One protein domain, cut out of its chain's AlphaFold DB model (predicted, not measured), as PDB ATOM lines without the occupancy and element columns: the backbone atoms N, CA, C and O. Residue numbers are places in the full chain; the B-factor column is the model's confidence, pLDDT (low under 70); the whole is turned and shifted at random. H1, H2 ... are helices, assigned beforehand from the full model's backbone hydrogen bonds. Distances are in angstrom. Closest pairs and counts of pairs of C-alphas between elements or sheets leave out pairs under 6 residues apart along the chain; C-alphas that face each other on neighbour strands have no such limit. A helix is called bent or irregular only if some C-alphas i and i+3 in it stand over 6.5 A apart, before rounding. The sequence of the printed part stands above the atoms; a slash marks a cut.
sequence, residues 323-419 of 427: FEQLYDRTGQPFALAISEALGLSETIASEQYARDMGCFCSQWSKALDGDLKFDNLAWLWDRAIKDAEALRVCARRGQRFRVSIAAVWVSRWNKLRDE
ATOM      1  N   PHE A 323     -29.818  11.287 -39.405       52.75
ATOM      2  CA  PHE A 323     -29.701  10.267 -38.369       52.75
ATOM      3  C   PHE A 323     -30.524  10.656 -37.133       52.75
ATOM      4  O   PHE A 323     -31.325   9.855 -36.657       52.75
ATOM      5  N   GLU A 324     -30.425  11.913 -36.695       54.22
ATOM      6  CA  GLU A 324     -31.185  12.423 -35.549       54.22
ATOM      7  C   GLU A 324     -32.707  12.438 -35.756       54.22
ATOM      8  O   GLU A 324     -33.456  12.260 -34.801       54.22
ATOM      9  N   GLN A 325     -33.186  12.614 -36.992       56.38
ATOM     10  CA  GLN A 325     -34.624  12.596 -37.296       56.38
ATOM     11  C   GLN A 325     -35.233  11.186 -37.370       56.38
ATOM     12  O   GLN A 325     -36.454  11.043 -37.309       56.38
ATOM     13  N   LEU A 326     -34.416  10.143 -37.561       52.66
ATOM     14  CA  LEU A 326     -34.900   8.787 -37.853       52.66
ATOM     15  C   LEU A 326     -35.001   7.877 -36.627       52.66
ATOM     16  O   LEU A 326     -35.656   6.834 -36.718       52.66
ATOM     17  N   TYR A 327     -34.361   8.231 -35.513       61.69
ATOM     18  CA  TYR A 327     -34.220   7.339 -34.368       61.69
ATOM     19  C   TYR A 327     -34.642   8.015 -33.069       61.69
ATOM     20  O   TYR A 327     -34.324   9.170 -32.804       61.69
ATOM     21  N   ASP A 328     -35.373   7.263 -32.256       65.12
ATOM     22  CA  ASP A 328     -35.794   7.684 -30.929       65.12
ATOM     23  C   ASP A 328     -34.566   7.894 -30.023       65.12
ATOM     24  O   ASP A 328     -33.736   6.990 -29.851       65.12
ATOM     25  N   ARG A 329     -34.444   9.104 -29.457       73.56
ATOM     26  CA  ARG A 329     -33.294   9.532 -28.641       73.56
ATOM     27  C   ARG A 329     -33.168   8.735 -27.340       73.56
ATOM     28  O   ARG A 329     -32.084   8.687 -26.765       73.56
ATOM     29  N   THR A 330     -34.232   8.071 -26.890       81.44
ATOM     30  CA  THR A 330     -34.251   7.339 -25.611       81.44
ATOM     31  C   THR A 330     -33.299   6.139 -25.574       81.44
ATOM     32  O   THR A 330     -32.739   5.836 -24.523       81.44
ATOM     33  N   GLY A 331     -33.071   5.467 -26.708       84.50
ATOM     34  CA  GLY A 331     -32.178   4.305 -26.794       84.50
ATOM     35  C   GLY A 331     -30.706   4.650 -27.035       84.50
ATOM     36  O   GLY A 331     -29.837   3.796 -26.859       84.50
ATOM     37  N   GLN A 332     -30.406   5.889 -27.432       87.75
ATOM     38  CA  GLN A 332     -29.064   6.301 -27.846       87.75
ATOM     39  C   GLN A 332     -28.015   6.204 -26.719       87.75
ATOM     40  O   GLN A 332     -26.954   5.632 -26.977       87.75
ATOM     41  N   PRO A 333     -28.274   6.658 -25.472       89.44
ATOM     42  CA  PRO A 333     -27.295   6.543 -24.386       89.44
ATOM     43  C   PRO A 333     -26.894   5.094 -24.106       89.44
ATOM     44  O   PRO A 333     -25.729   4.789 -23.859       89.44
ATOM     45  N   PHE A 334     -27.855   4.176 -24.195       89.62
ATOM     46  CA  PHE A 334     -27.601   2.767 -23.940       89.62
ATOM     47  C   PHE A 334     -26.805   2.112 -25.073       89.62
ATOM     48  O   PHE A 334     -25.864   1.351 -24.845       89.62
ATOM     49  N   ALA A 335     -27.142   2.452 -26.311       90.25
ATOM     50  CA  ALA A 335     -26.423   1.981 -27.480       90.25
ATOM     51  C   ALA A 335     -24.954   2.450 -27.486       90.25
ATOM     52  O   ALA A 335     -24.059   1.674 -27.831       90.25
ATOM     53  N   LEU A 336     -24.705   3.689 -27.043       90.31
ATOM     54  CA  LEU A 336     -23.362   4.235 -26.831       90.31
ATOM     55  C   LEU A 336     -22.608   3.473 -25.735       90.31
ATOM     56  O   LEU A 336     -21.481   3.050 -25.974       90.31
ATOM     57  N   ALA A 337     -23.246   3.188 -24.596       91.25
ATOM     58  CA  ALA A 337     -22.630   2.395 -23.531       91.25
ATOM     59  C   ALA A 337     -22.232   0.981 -24.008       91.25
ATOM     60  O   ALA A 337     -21.148   0.490 -23.694       91.25
ATOM     61  N   ILE A 338     -23.066   0.327 -24.831       91.50
ATOM     62  CA  ILE A 338     -22.716  -0.960 -25.457       91.50
ATOM     63  C   ILE A 338     -21.545  -0.787 -26.432       91.50
ATOM     64  O   ILE A 338     -20.627  -1.605 -26.434       91.50
ATOM     65  N   SER A 339     -21.555   0.260 -27.259       90.50
ATOM     66  CA  SER A 339     -20.466   0.570 -28.196       90.50
ATOM     67  C   SER A 339     -19.121   0.727 -27.481       90.50
ATOM     68  O   SER A 339     -18.117   0.142 -27.899       90.50
ATOM     69  N   GLU A 340     -19.114   1.474 -26.379       91.12
ATOM     70  CA  GLU A 340     -17.944   1.698 -25.535       91.12
ATOM     71  C   GLU A 340     -17.465   0.392 -24.884       91.12
ATOM     72  O   GLU A 340     -16.280   0.044 -24.966       91.12
ATOM     73  N   ALA A 341     -18.391  -0.402 -24.334       92.50
ATOM     74  CA  ALA A 341     -18.102  -1.714 -23.758       92.50
ATOM     75  C   ALA A 341     -17.504  -2.689 -24.789       92.50
ATOM     76  O   ALA A 341     -16.578  -3.442 -24.476       92.50
ATOM     77  N   LEU A 342     -17.963  -2.624 -26.045       89.25
ATOM     78  CA  LEU A 342     -17.404  -3.367 -27.179       89.25
ATOM     79  C   LEU A 342     -16.015  -2.860 -27.607       89.25
ATOM     80  O   LEU A 342     -15.288  -3.571 -28.304       89.25
ATOM     81  N   GLY A 343     -15.611  -1.665 -27.170       87.25
ATOM     82  CA  GLY A 343     -14.368  -1.019 -27.583       87.25
ATOM     83  C   GLY A 343     -14.396  -0.539 -29.031       87.25
ATOM     84  O   GLY A 343     -13.341  -0.482 -29.664       87.25
ATOM     85  N   LEU A 344     -15.583  -0.243 -29.563       84.25
ATOM     86  CA  LEU A 344     -15.745   0.409 -30.856       84.25
ATOM     87  C   LEU A 344     -15.410   1.893 -30.647       84.25
ATOM     88  O   LEU A 344     -16.144   2.585 -29.946       84.25
ATOM     89  N   SER A 345     -14.272   2.367 -31.167       65.12
ATOM     90  CA  SER A 345     -13.859   3.767 -30.991       65.12
ATOM     91  C   SER A 345     -14.857   4.718 -31.655       65.12
ATOM     92  O   SER A 345     -15.351   4.416 -32.731       65.12
ATOM     93  N   GLU A 346     -15.115   5.888 -31.067       57.31
ATOM     94  CA  GLU A 346     -16.059   6.900 -31.589       57.31
ATOM     95  C   GLU A 346     -15.715   7.437 -32.991       57.31
ATOM     96  O   GLU A 346     -16.530   8.099 -33.624       57.31
ATOM     97  N   THR A 347     -14.545   7.104 -33.542       52.66
ATOM     98  CA  THR A 347     -14.100   7.487 -34.894       52.66
ATOM     99  C   THR A 347     -14.903   6.856 -36.042       52.66
ATOM    100  O   THR A 347     -14.457   6.847 -37.191       52.66
ATOM    101  N   ILE A 348     -16.098   6.323 -35.786       53.44
ATOM    102  CA  ILE A 348     -16.839   5.527 -36.754       53.44
ATOM    103  C   ILE A 348     -17.898   6.375 -37.468       53.44
ATOM    104  O   ILE A 348     -19.101   6.211 -37.290       53.44
ATOM    105  N   ALA A 349     -17.425   7.150 -38.443       53.94
ATOM    106  CA  ALA A 349     -18.211   7.601 -39.595       53.94
ATOM    107  C   ALA A 349     -18.539   6.444 -40.575       53.94
ATOM    108  O   ALA A 349     -18.736   6.660 -41.772       53.94
ATOM    109  N   SER A 350     -18.547   5.185 -40.110       73.88
ATOM    110  CA  SER A 350     -18.912   4.062 -40.972       73.88
ATOM    111  C   SER A 350     -20.430   3.957 -41.060       73.88
ATOM    112  O   SER A 350     -21.134   3.884 -40.054       73.88
ATOM    113  N   GLU A 351     -20.936   3.877 -42.288       79.00
ATOM    114  CA  GLU A 351     -22.357   3.668 -42.572       79.00
ATOM    115  C   GLU A 351     -22.927   2.445 -41.826       79.00
ATOM    116  O   GLU A 351     -24.104   2.411 -41.465       79.00
ATOM    117  N   GLN A 352     -22.087   1.440 -41.560       79.19
ATOM    118  CA  GLN A 352     -22.478   0.240 -40.831       79.19
ATOM    119  C   GLN A 352     -22.790   0.520 -39.357       79.19
ATOM    120  O   GLN A 352     -23.781   0.004 -38.848       79.19
ATOM    121  N   TYR A 353     -21.999   1.362 -38.690       82.94
ATOM    122  CA  TYR A 353     -22.235   1.740 -37.297       82.94
ATOM    123  C   TYR A 353     -23.534   2.514 -37.135       82.94
ATOM    124  O   TYR A 353     -24.349   2.167 -36.286       82.94
ATOM    125  N   ALA A 354     -23.782   3.487 -38.015       83.06
ATOM    126  CA  ALA A 354     -25.042   4.219 -38.025       83.06
ATOM    127  C   ALA A 354     -26.241   3.281 -38.236       83.06
ATOM    128  O   ALA A 354     -27.250   3.382 -37.542       83.06
ATOM    129  N   ARG A 355     -26.137   2.309 -39.150       83.31
ATOM    130  CA  ARG A 355     -27.196   1.304 -39.328       83.31
ATOM    131  C   ARG A 355     -27.410   0.460 -38.074       83.31
ATOM    132  O   ARG A 355     -28.559   0.254 -37.694       83.31
ATOM    133  N   ASP A 356     -26.339  -0.008 -37.436       84.50
ATOM    134  CA  ASP A 356     -26.428  -0.847 -36.237       84.50
ATOM    135  C   ASP A 356     -27.012  -0.069 -35.046       84.50
ATOM    136  O   ASP A 356     -27.884  -0.588 -34.348       84.50
ATOM    137  N   MET A 357     -26.602   1.191 -34.878       86.31
ATOM    138  CA  MET A 357     -27.132   2.134 -33.891       86.31
ATOM    139  C   MET A 357     -28.626   2.392 -34.118       86.31
ATOM    140  O   MET A 357     -29.447   2.240 -33.217       86.31
ATOM    141  N   GLY A 358     -29.010   2.683 -35.360       84.88
ATOM    142  CA  GLY A 358     -30.402   2.912 -35.722       84.88
ATOM    143  C   GLY A 358     -31.298   1.682 -35.546       84.88
ATOM    144  O   GLY A 358     -32.434   1.774 -35.072       84.88
ATOM    145  N   CYS A 359     -30.784   0.498 -35.891       84.56
ATOM    146  CA  CYS A 359     -31.465  -0.766 -35.627       84.56
ATOM    147  C   CYS A 359     -31.653  -1.006 -34.127       84.56
ATOM    148  O   CYS A 359     -32.724  -1.463 -33.733       84.56
ATOM    149  N   PHE A 360     -30.648  -0.691 -33.309       88.69
ATOM    150  CA  PHE A 360     -30.747  -0.794 -31.859       88.69
ATOM    151  C   PHE A 360     -31.833   0.132 -31.304       88.69
ATOM    152  O   PHE A 360     -32.769  -0.360 -30.676       88.69
ATOM    153  N   CYS A 361     -31.776   1.435 -31.602       87.19
ATOM    154  CA  CYS A 361     -32.748   2.413 -31.104       87.19
ATOM    155  C   CYS A 361     -34.184   2.036 -31.493       87.19
ATOM    156  O   CYS A 361     -35.080   2.064 -30.658       87.19
ATOM    157  N   SER A 362     -34.406   1.575 -32.729       83.31
ATOM    158  CA  SER A 362     -35.736   1.126 -33.161       83.31
ATOM    159  C   SER A 362     -36.251  -0.096 -32.389       83.31
ATOM    160  O   SER A 362     -37.457  -0.220 -32.175       83.31
ATOM    161  N   GLN A 363     -35.373  -1.025 -32.001       84.00
ATOM    162  CA  GLN A 363     -35.769  -2.188 -31.201       84.00
ATOM    163  C   GLN A 363     -35.965  -1.827 -29.729       84.00
ATOM    164  O   GLN A 363     -36.831  -2.407 -29.082       84.00
ATOM    165  N   TRP A 364     -35.196  -0.866 -29.221       85.25
ATOM    166  CA  TRP A 364     -35.362  -0.315 -27.883       85.25
ATOM    167  C   TRP A 364     -36.735   0.343 -27.712       85.25
ATOM    168  O   TRP A 364     -37.465  -0.035 -26.801       85.25
ATOM    169  N   SER A 365     -37.154   1.218 -28.633       85.12
ATOM    170  CA  SER A 365     -38.492   1.833 -28.569       85.12
ATOM    171  C   SER A 365     -39.605   0.786 -28.587       85.12
ATOM    172  O   SER A 365     -40.510   0.834 -27.767       85.12
ATOM    173  N   LYS A 366     -39.489  -0.247 -29.434       82.50
ATOM    174  CA  LYS A 366     -40.456  -1.360 -29.453       82.50
ATOM    175  C   LYS A 366     -40.502  -2.148 -28.147       82.50
ATOM    176  O   LYS A 366     -41.538  -2.722 -27.828       82.50
ATOM    177  N   ALA A 367     -39.377  -2.246 -27.440       81.38
ATOM    178  CA  ALA A 367     -39.332  -2.882 -26.133       81.38
ATOM    179  C   ALA A 367     -40.048  -2.026 -25.081       81.38
ATOM    180  O   ALA A 367     -40.802  -2.579 -24.286       81.38
ATOM    181  N   LEU A 368     -39.862  -0.702 -25.118       82.69
ATOM    182  CA  LEU A 368     -40.570   0.244 -24.249       82.69
ATOM    183  C   LEU A 368     -42.082   0.242 -24.506       82.69
ATOM    184  O   LEU A 368     -42.851   0.165 -23.554       82.69
ATOM    185  N   ASP A 369     -42.498   0.230 -25.775       82.62
ATOM    186  CA  ASP A 369     -43.912   0.165 -26.174       82.62
ATOM    187  C   ASP A 369     -44.591  -1.156 -25.761       82.62
ATOM    188  O   ASP A 369     -45.815  -1.253 -25.727       82.62
ATOM    189  N   GLY A 370     -43.806  -2.202 -25.482       78.56
ATOM    190  CA  GLY A 370     -44.280  -3.543 -25.138       78.56
ATOM    191  C   GLY A 370     -44.564  -3.774 -23.650       78.56
ATOM    192  O   GLY A 370     -44.529  -4.930 -23.230       78.56
ATOM    193  N   ASP A 371     -44.782  -2.718 -22.858       70.88
ATOM    194  CA  ASP A 371     -44.989  -2.768 -21.398       70.88
ATOM    195  C   ASP A 371     -43.863  -3.494 -20.633       70.88
ATOM    196  O   ASP A 371     -44.083  -4.166 -19.614       70.88
ATOM    197  N   LEU A 372     -42.610  -3.365 -21.091       77.56
ATOM    198  CA  LEU A 372     -41.493  -3.840 -20.280       77.56
ATOM    199  C   LEU A 372     -41.411  -3.014 -18.996       77.56
ATOM    200  O   LEU A 372     -41.128  -1.818 -19.019       77.56
ATOM    201  N   LYS A 373     -41.598  -3.681 -17.854       80.56
ATOM    202  CA  LYS A 373     -41.357  -3.071 -16.545       80.56
ATOM    203  C   LYS A 373     -39.929  -2.529 -16.469       80.56
ATOM    204  O   LYS A 373     -38.992  -3.168 -16.952       80.56
ATOM    205  N   PHE A 374     -39.769  -1.389 -15.801       74.75
ATOM    206  CA  PHE A 374     -38.483  -0.708 -15.630       74.75
ATOM    207  C   PHE A 374     -37.380  -1.634 -15.082       74.75
ATOM    208  O   PHE A 374     -36.257  -1.620 -15.585       74.75
ATOM    209  N   ASP A 375     -37.719  -2.526 -14.149       75.81
ATOM    210  CA  ASP A 375     -36.780  -3.500 -13.570       75.81
ATOM    211  C   ASP A 375     -36.184  -4.458 -14.621       75.81
ATOM    212  O   ASP A 375     -35.002  -4.802 -14.568       75.81
ATOM    213  N   ASN A 376     -36.976  -4.846 -15.628       82.06
ATOM    214  CA  ASN A 376     -36.511  -5.705 -16.718       82.06
ATOM    215  C   ASN A 376     -35.561  -4.956 -17.662       82.06
ATOM    216  O   ASN A 376     -34.639  -5.559 -18.214       82.06
ATOM    217  N   LEU A 377     -35.766  -3.646 -17.840       79.69
ATOM    218  CA  LEU A 377     -34.889  -2.797 -18.648       79.69
ATOM    219  C   LEU A 377     -33.533  -2.596 -17.969       79.69
ATOM    220  O   LEU A 377     -32.507  -2.728 -18.632       79.69
ATOM    221  N   ALA A 378     -33.515  -2.354 -16.656       81.19
ATOM    222  CA  ALA A 378     -32.276  -2.249 -15.887       81.19
ATOM    223  C   ALA A 378     -31.469  -3.559 -15.935       81.19
ATOM    224  O   ALA A 378     -30.270  -3.552 -16.214       81.19
ATOM    225  N   TRP A 379     -32.138  -4.705 -15.764       85.69
ATOM    226  CA  TRP A 379     -31.491  -6.012 -15.892       85.69
ATOM    227  C   TRP A 379     -30.925  -6.260 -17.301       85.69
ATOM    228  O   TRP A 379     -29.802  -6.755 -17.446       85.69
ATOM    229  N   LEU A 380     -31.682  -5.903 -18.348       84.88
ATOM    230  CA  LEU A 380     -31.220  -5.994 -19.737       84.88
ATOM    231  C   LEU A 380     -29.992  -5.126 -19.976       84.88
ATOM    232  O   LEU A 380     -29.074  -5.568 -20.669       84.88
ATOM    233  N   TRP A 381     -29.983  -3.924 -19.400       87.56
ATOM    234  CA  TRP A 381     -28.870  -2.995 -19.499       87.56
ATOM    235  C   TRP A 381     -27.590  -3.622 -18.972       87.56
ATOM    236  O   TRP A 381     -26.646  -3.847 -19.735       87.56
ATOM    237  N   ASP A 382     -27.584  -4.000 -17.696       88.50
ATOM    238  CA  ASP A 382     -26.418  -4.589 -17.041       88.50
ATOM    239  C   ASP A 382     -25.917  -5.837 -17.767       88.50
ATOM    240  O   ASP A 382     -24.711  -6.077 -17.892       88.50
ATOM    241  N   ARG A 383     -26.845  -6.667 -18.258       89.19
ATOM    242  CA  ARG A 383     -26.481  -7.906 -18.940       89.19
ATOM    243  C   ARG A 383     -25.915  -7.661 -20.335       89.19
ATOM    244  O   ARG A 383     -24.982  -8.365 -20.716       89.19
ATOM    245  N   ALA A 384     -26.446  -6.696 -21.080       89.88
ATOM    246  CA  ALA A 384     -25.928  -6.335 -22.395       89.88
ATOM    247  C   ALA A 384     -24.512  -5.755 -22.304       89.88
ATOM    248  O   ALA A 384     -23.662  -6.123 -23.113       89.88
ATOM    249  N   ILE A 385     -24.234  -4.926 -21.291       93.25
ATOM    250  CA  ILE A 385     -22.892  -4.374 -21.052       93.25
ATOM    251  C   ILE A 385     -21.891  -5.489 -20.720       93.25
ATOM    252  O   ILE A 385     -20.863  -5.604 -21.384       93.25
ATOM    253  N   LYS A 386     -22.224  -6.392 -19.788       91.94
ATOM    254  CA  LYS A 386     -21.354  -7.538 -19.442       91.94
ATOM    255  C   LYS A 386     -21.056  -8.442 -20.638       91.94
ATOM    256  O   LYS A 386     -19.951  -8.960 -20.785       91.94
ATOM    257  N   ASP A 387     -22.043  -8.650 -21.503       89.50
ATOM    258  CA  ASP A 387     -21.869  -9.425 -22.727       89.50
ATOM    259  C   ASP A 387     -20.993  -8.720 -23.753       89.50
ATOM    260  O   ASP A 387     -20.167  -9.364 -24.400       89.50
ATOM    261  N   ALA A 388     -21.166  -7.410 -23.898       91.88
ATOM    262  CA  ALA A 388     -20.330  -6.596 -24.756       91.88
ATOM    263  C   ALA A 388     -18.857  -6.665 -24.315       91.88
ATOM    264  O   ALA A 388     -17.975  -6.945 -25.130       91.88
ATOM    265  N   GLU A 389     -18.589  -6.532 -23.016       92.50
ATOM    266  CA  GLU A 389     -17.249  -6.698 -22.448       92.50
ATOM    267  C   GLU A 389     -16.688  -8.107 -22.696       92.50
ATOM    268  O   GLU A 389     -15.544  -8.260 -23.136       92.50
ATOM    269  N   ALA A 390     -17.495  -9.154 -22.485       89.06
ATOM    270  CA  ALA A 390     -17.083 -10.534 -22.740       89.06
ATOM    271  C   ALA A 390     -16.741 -10.770 -24.222       89.06
ATOM    272  O   ALA A 390     -15.718 -11.382 -24.541       89.06
ATOM    273  N   LEU A 391     -17.553 -10.238 -25.141       88.00
ATOM    274  CA  LEU A 391     -17.300 -10.307 -26.581       88.00
ATOM    275  C   LEU A 391     -16.037  -9.548 -26.976       88.00
ATOM    276  O   LEU A 391     -15.274 -10.043 -27.807       88.00
ATOM    277  N   ARG A 392     -15.765  -8.395 -26.355       88.81
ATOM    278  CA  ARG A 392     -14.516  -7.649 -26.554       88.81
ATOM    279  C   ARG A 392     -13.299  -8.476 -26.141       88.81
ATOM    280  O   ARG A 392     -12.304  -8.507 -26.869       88.81
ATOM    281  N   VAL A 393     -13.371  -9.186 -25.012       88.44
ATOM    282  CA  VAL A 393     -12.301 -10.099 -24.570       88.44
ATOM    283  C   VAL A 393     -12.107 -11.245 -25.570       88.44
ATOM    284  O   VAL A 393     -10.970 -11.548 -25.931       88.44
ATOM    285  N   CYS A 394     -13.189 -11.849 -26.071       86.06
ATOM    286  CA  CYS A 394     -13.116 -12.908 -27.084       86.06
ATOM    287  C   CYS A 394     -12.540 -12.412 -28.421       86.06
ATOM    288  O   CYS A 394     -11.712 -13.095 -29.025       86.06
ATOM    289  N   ALA A 395     -12.912 -11.205 -28.861       84.12
ATOM    290  CA  ALA A 395     -12.392 -10.593 -30.082       84.12
ATOM    291  C   ALA A 395     -10.874 -10.357 -30.002       84.12
ATOM    292  O   ALA A 395     -10.150 -10.660 -30.950       84.12
ATOM    293  N   ARG A 396     -10.362  -9.913 -28.842       83.12
ATOM    294  CA  ARG A 396      -8.910  -9.773 -28.600       83.12
ATOM    295  C   ARG A 396      -8.149 -11.098 -28.689       83.12
ATOM    296  O   ARG A 396      -6.971 -11.092 -29.022       83.12
ATOM    297  N   ARG A 397      -8.810 -12.233 -28.438       85.56
ATOM    298  CA  ARG A 397      -8.224 -13.584 -28.550       85.56
ATOM    299  C   ARG A 397      -8.191 -14.118 -29.991       85.56
ATOM    300  O   ARG A 397      -7.947 -15.302 -30.194       85.56
ATOM    301  N   GLY A 398      -8.454 -13.274 -30.993       77.25
ATOM    302  CA  GLY A 398      -8.375 -13.641 -32.410       77.25
ATOM    303  C   GLY A 398      -9.575 -14.438 -32.929       77.25
ATOM    304  O   GLY A 398      -9.560 -14.899 -34.073       77.25
ATOM    305  N   GLN A 399     -10.635 -14.594 -32.130       75.19
ATOM    306  CA  GLN A 399     -11.866 -15.211 -32.611       75.19
ATOM    307  C   GLN A 399     -12.596 -14.241 -33.549       75.19
ATOM    308  O   GLN A 399     -12.942 -13.121 -33.171       75.19
ATOM    309  N   ARG A 400     -12.834 -14.674 -34.793       64.12
ATOM    310  CA  ARG A 400     -13.525 -13.885 -35.823       64.12
ATOM    311  C   ARG A 400     -15.032 -13.844 -35.565       64.12
ATOM    312  O   ARG A 400     -15.808 -14.463 -36.288       64.12
ATOM    313  N   PHE A 401     -15.452 -13.102 -34.550       66.19
ATOM    314  CA  PHE A 401     -16.855 -12.742 -34.377       66.19
ATOM    315  C   PHE A 401     -17.123 -11.387 -35.020       66.19
ATOM    316  O   PHE A 401     -16.355 -10.441 -34.856       66.19
ATOM    317  N   ARG A 402     -18.232 -11.281 -35.760       70.50
ATOM    318  CA  ARG A 402     -18.782  -9.969 -36.104       70.50
ATOM    319  C   ARG A 402     -19.423  -9.407 -34.844       70.50
ATOM    320  O   ARG A 402     -20.494  -9.850 -34.445       70.50
ATOM    321  N   VAL A 403     -18.724  -8.478 -34.215       76.75
ATOM    322  CA  VAL A 403     -19.170  -7.803 -33.002       76.75
ATOM    323  C   VAL A 403     -19.978  -6.576 -33.424       76.75
ATOM    324  O   VAL A 403     -19.421  -5.657 -34.019       76.75
ATOM    325  N   SER A 404     -21.289  -6.577 -33.180       83.38
ATOM    326  CA  SER A 404     -22.149  -5.413 -33.426       83.38
ATOM    327  C   SER A 404     -23.115  -5.169 -32.272       83.38
ATOM    328  O   SER A 404     -23.560  -6.110 -31.612       83.38
ATOM    329  N   ILE A 405     -23.468  -3.899 -32.062       83.88
ATOM    330  CA  ILE A 405     -24.405  -3.450 -31.018       83.88
ATOM    331  C   ILE A 405     -25.750  -4.182 -31.165       83.88
ATOM    332  O   ILE A 405     -26.284  -4.739 -30.204       83.88
ATOM    333  N   ALA A 406     -26.255  -4.270 -32.399       82.12
ATOM    334  CA  ALA A 406     -27.504  -4.958 -32.708       82.12
ATOM    335  C   ALA A 406     -27.456  -6.462 -32.382       82.12
ATOM    336  O   ALA A 406     -28.453  -7.016 -31.924       82.12
ATOM    337  N   ALA A 407     -26.316  -7.134 -32.584       83.56
ATOM    338  CA  ALA A 407     -26.185  -8.558 -32.279       83.56
ATOM    339  C   ALA A 407     -26.246  -8.837 -30.768       83.56
ATOM    340  O   ALA A 407     -26.932  -9.776 -30.353       83.56
ATOM    341  N   VAL A 408     -25.587  -8.002 -29.953       84.12
ATOM    342  CA  VAL A 408     -25.636  -8.089 -28.480       84.12
ATOM    343  C   VAL A 408     -27.073  -7.923 -27.994       84.12
ATOM    344  O   VAL A 408     -27.581  -8.755 -27.236       84.12
ATOM    345  N   TRP A 409     -27.758  -6.895 -28.498       83.25
ATOM    346  CA  TRP A 409     -29.143  -6.614 -28.145       83.25
ATOM    347  C   TRP A 409     -30.096  -7.742 -28.540       83.25
ATOM    348  O   TRP A 409     -30.825  -8.246 -27.694       83.25
ATOM    349  N   VAL A 410     -30.066  -8.190 -29.799       83.06
ATOM    350  CA  VAL A 410     -30.976  -9.239 -30.293       83.06
ATOM    351  C   VAL A 410     -30.799 -10.542 -29.517       83.06
ATOM    352  O   VAL A 410     -31.789 -11.191 -29.180       83.06
ATOM    353  N   SER A 411     -29.557 -10.921 -29.200       83.44
ATOM    354  CA  SER A 411     -29.285 -12.121 -28.404       83.44
ATOM    355  C   SER A 411     -29.947 -12.045 -27.024       83.44
ATOM    356  O   SER A 411     -30.603 -12.999 -26.599       83.44
ATOM    357  N   ARG A 412     -29.832 -10.899 -26.343       83.62
ATOM    358  CA  ARG A 412     -30.369 -10.714 -24.989       83.62
ATOM    359  C   ARG A 412     -31.867 -10.488 -24.957       83.62
ATOM    360  O   ARG A 412     -32.542 -11.089 -24.129       83.62
ATOM    361  N   TRP A 413     -32.379  -9.702 -25.892       81.25
ATOM    362  CA  TRP A 413     -33.804  -9.466 -26.058       81.25
ATOM    363  C   TRP A 413     -34.564 -10.768 -26.302       81.25
ATOM    364  O   TRP A 413     -35.554 -11.034 -25.627       81.25
ATOM    365  N   ASN A 414     -34.077 -11.623 -27.208       81.75
ATOM    366  CA  ASN A 414     -34.706 -12.920 -27.458       81.75
ATOM    367  C   ASN A 414     -34.697 -13.796 -26.201       81.75
ATOM    368  O   ASN A 414     -35.718 -14.392 -25.874       81.75
ATOM    369  N   LYS A 415     -33.583 -13.806 -25.458       84.88
ATOM    370  CA  LYS A 415     -33.474 -14.573 -24.216       84.88
ATOM    371  C   LYS A 415     -34.466 -14.096 -23.150       84.88
ATOM    372  O   LYS A 415     -35.179 -14.919 -22.589       84.88
ATOM    373  N   LEU A 416     -34.562 -12.785 -22.915       81.88
ATOM    374  CA  LEU A 416     -35.542 -12.237 -21.975       81.88
ATOM    375  C   LEU A 416     -36.974 -12.521 -22.443       81.88
ATOM    376  O   LEU A 416     -37.820 -12.907 -21.643       81.88
ATOM    377  N   ARG A 417     -37.258 -12.357 -23.740       80.25
ATOM    378  CA  ARG A 417     -38.589 -12.633 -24.292       80.25
ATOM    379  C   ARG A 417     -39.005 -14.079 -24.042       80.25
ATOM    380  O   ARG A 417     -40.166 -14.325 -23.723       80.25
ATOM    381  N   ASP A 418     -38.073 -15.017 -24.168       82.62
ATOM    382  CA  ASP A 418     -38.310 -16.434 -23.899       82.62
ATOM    383  C   ASP A 418     -38.456 -16.734 -22.395       82.62
ATOM    384  O   ASP A 418     -39.185 -17.654 -22.039       82.62
ATOM    385  N   GLU A 419     -37.838 -15.942 -21.512       81.38
ATOM    386  CA  GLU A 419     -37.997 -16.036 -20.051       81.38
ATOM    387  C   GLU A 419     -39.323 -15.418 -19.552       81.38
ATOM    388  O   GLU A 419     -39.921 -15.931 -18.607       81.38
TER     389      GLU A 419
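AT A GLANCE: This is residues 323 to 419 of the 427 residues of an uncharacterized protein of Phycisphaerales bacterium (UniProt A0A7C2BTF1). The longest helix, H4, lies side by side with H2 in one layer, and H3 and H5 make a second layer packed on it, its helices crossing those of the first. The short H1 sits at the rim beside H3. The printed part has 97 residues with five named helices, H1 to H5 in chain order, and no named strand; its class is all helix. It is compact, with a radius of gyration of the C-alphas of 13.2 A, and flat, spanning 39 by 33 by 17 A.

HOW THE PARTS SIT: H4, residues 374 to 396, touches H2, residues 329 to 342, at a shallow tilt of 32 degrees, the same way; their closest C-alphas, of Ala 388 and Leu 342, are 5.0 A apart. With residues 380 to 388 alone, H4 touches H5, residues 405 to 419, at a steep tilt of 49 degrees, opposite ways; the closest C-alphas, of Ala 384 and Val 408, are 6.3 A apart. H5 touches H3, residues 351 to 368, at a shallow tilt of 24 degrees, the same way, with the C-alphas of Ala 406 and Phe 360 closest at 5.3 A. H2 touches H3 at a steep tilt of 56 degrees, opposite ways, with the C-alphas of Gly 331 and Cys 361 closest at 4.7 A. H3 and H4 are apart. H1, residues 323 to 326, only just touches H3, with 3 pairs of C-alphas within 8 A, the closest those of Phe 323 and Ala 354 at 7.6 A. Every O i to N i+4 pair is within hydrogen-bond range in H3, H4 and H5, and 8 of 10 in H2; H1 is too short for such a pair.

IN THESE COORDINATES: H4 is 33.5 A long, from C-alpha 374 at (-38.483, -0.708, -15.630). H3 measures 26.1 A, H5 21.5 A, H2 20.5 A and H1 5.4 A. H2 is irregular: C-alphas 330 and 333 are 7.1 A apart. H1 begins at (-29.701, 10.267, -38.369) and H5 ends at (-37.997, -16.036, -20.051).

THE WHOLE: The C-alphas farthest apart, of Asp 371 and Gly 398, are 39.8 A apart. The printed part has no cut and no long link; residues 369 to 375 stand free. Its mean pLDDT is 80.7, with residues 323 to 328, 345 to 349 and 400 to 401 under 70.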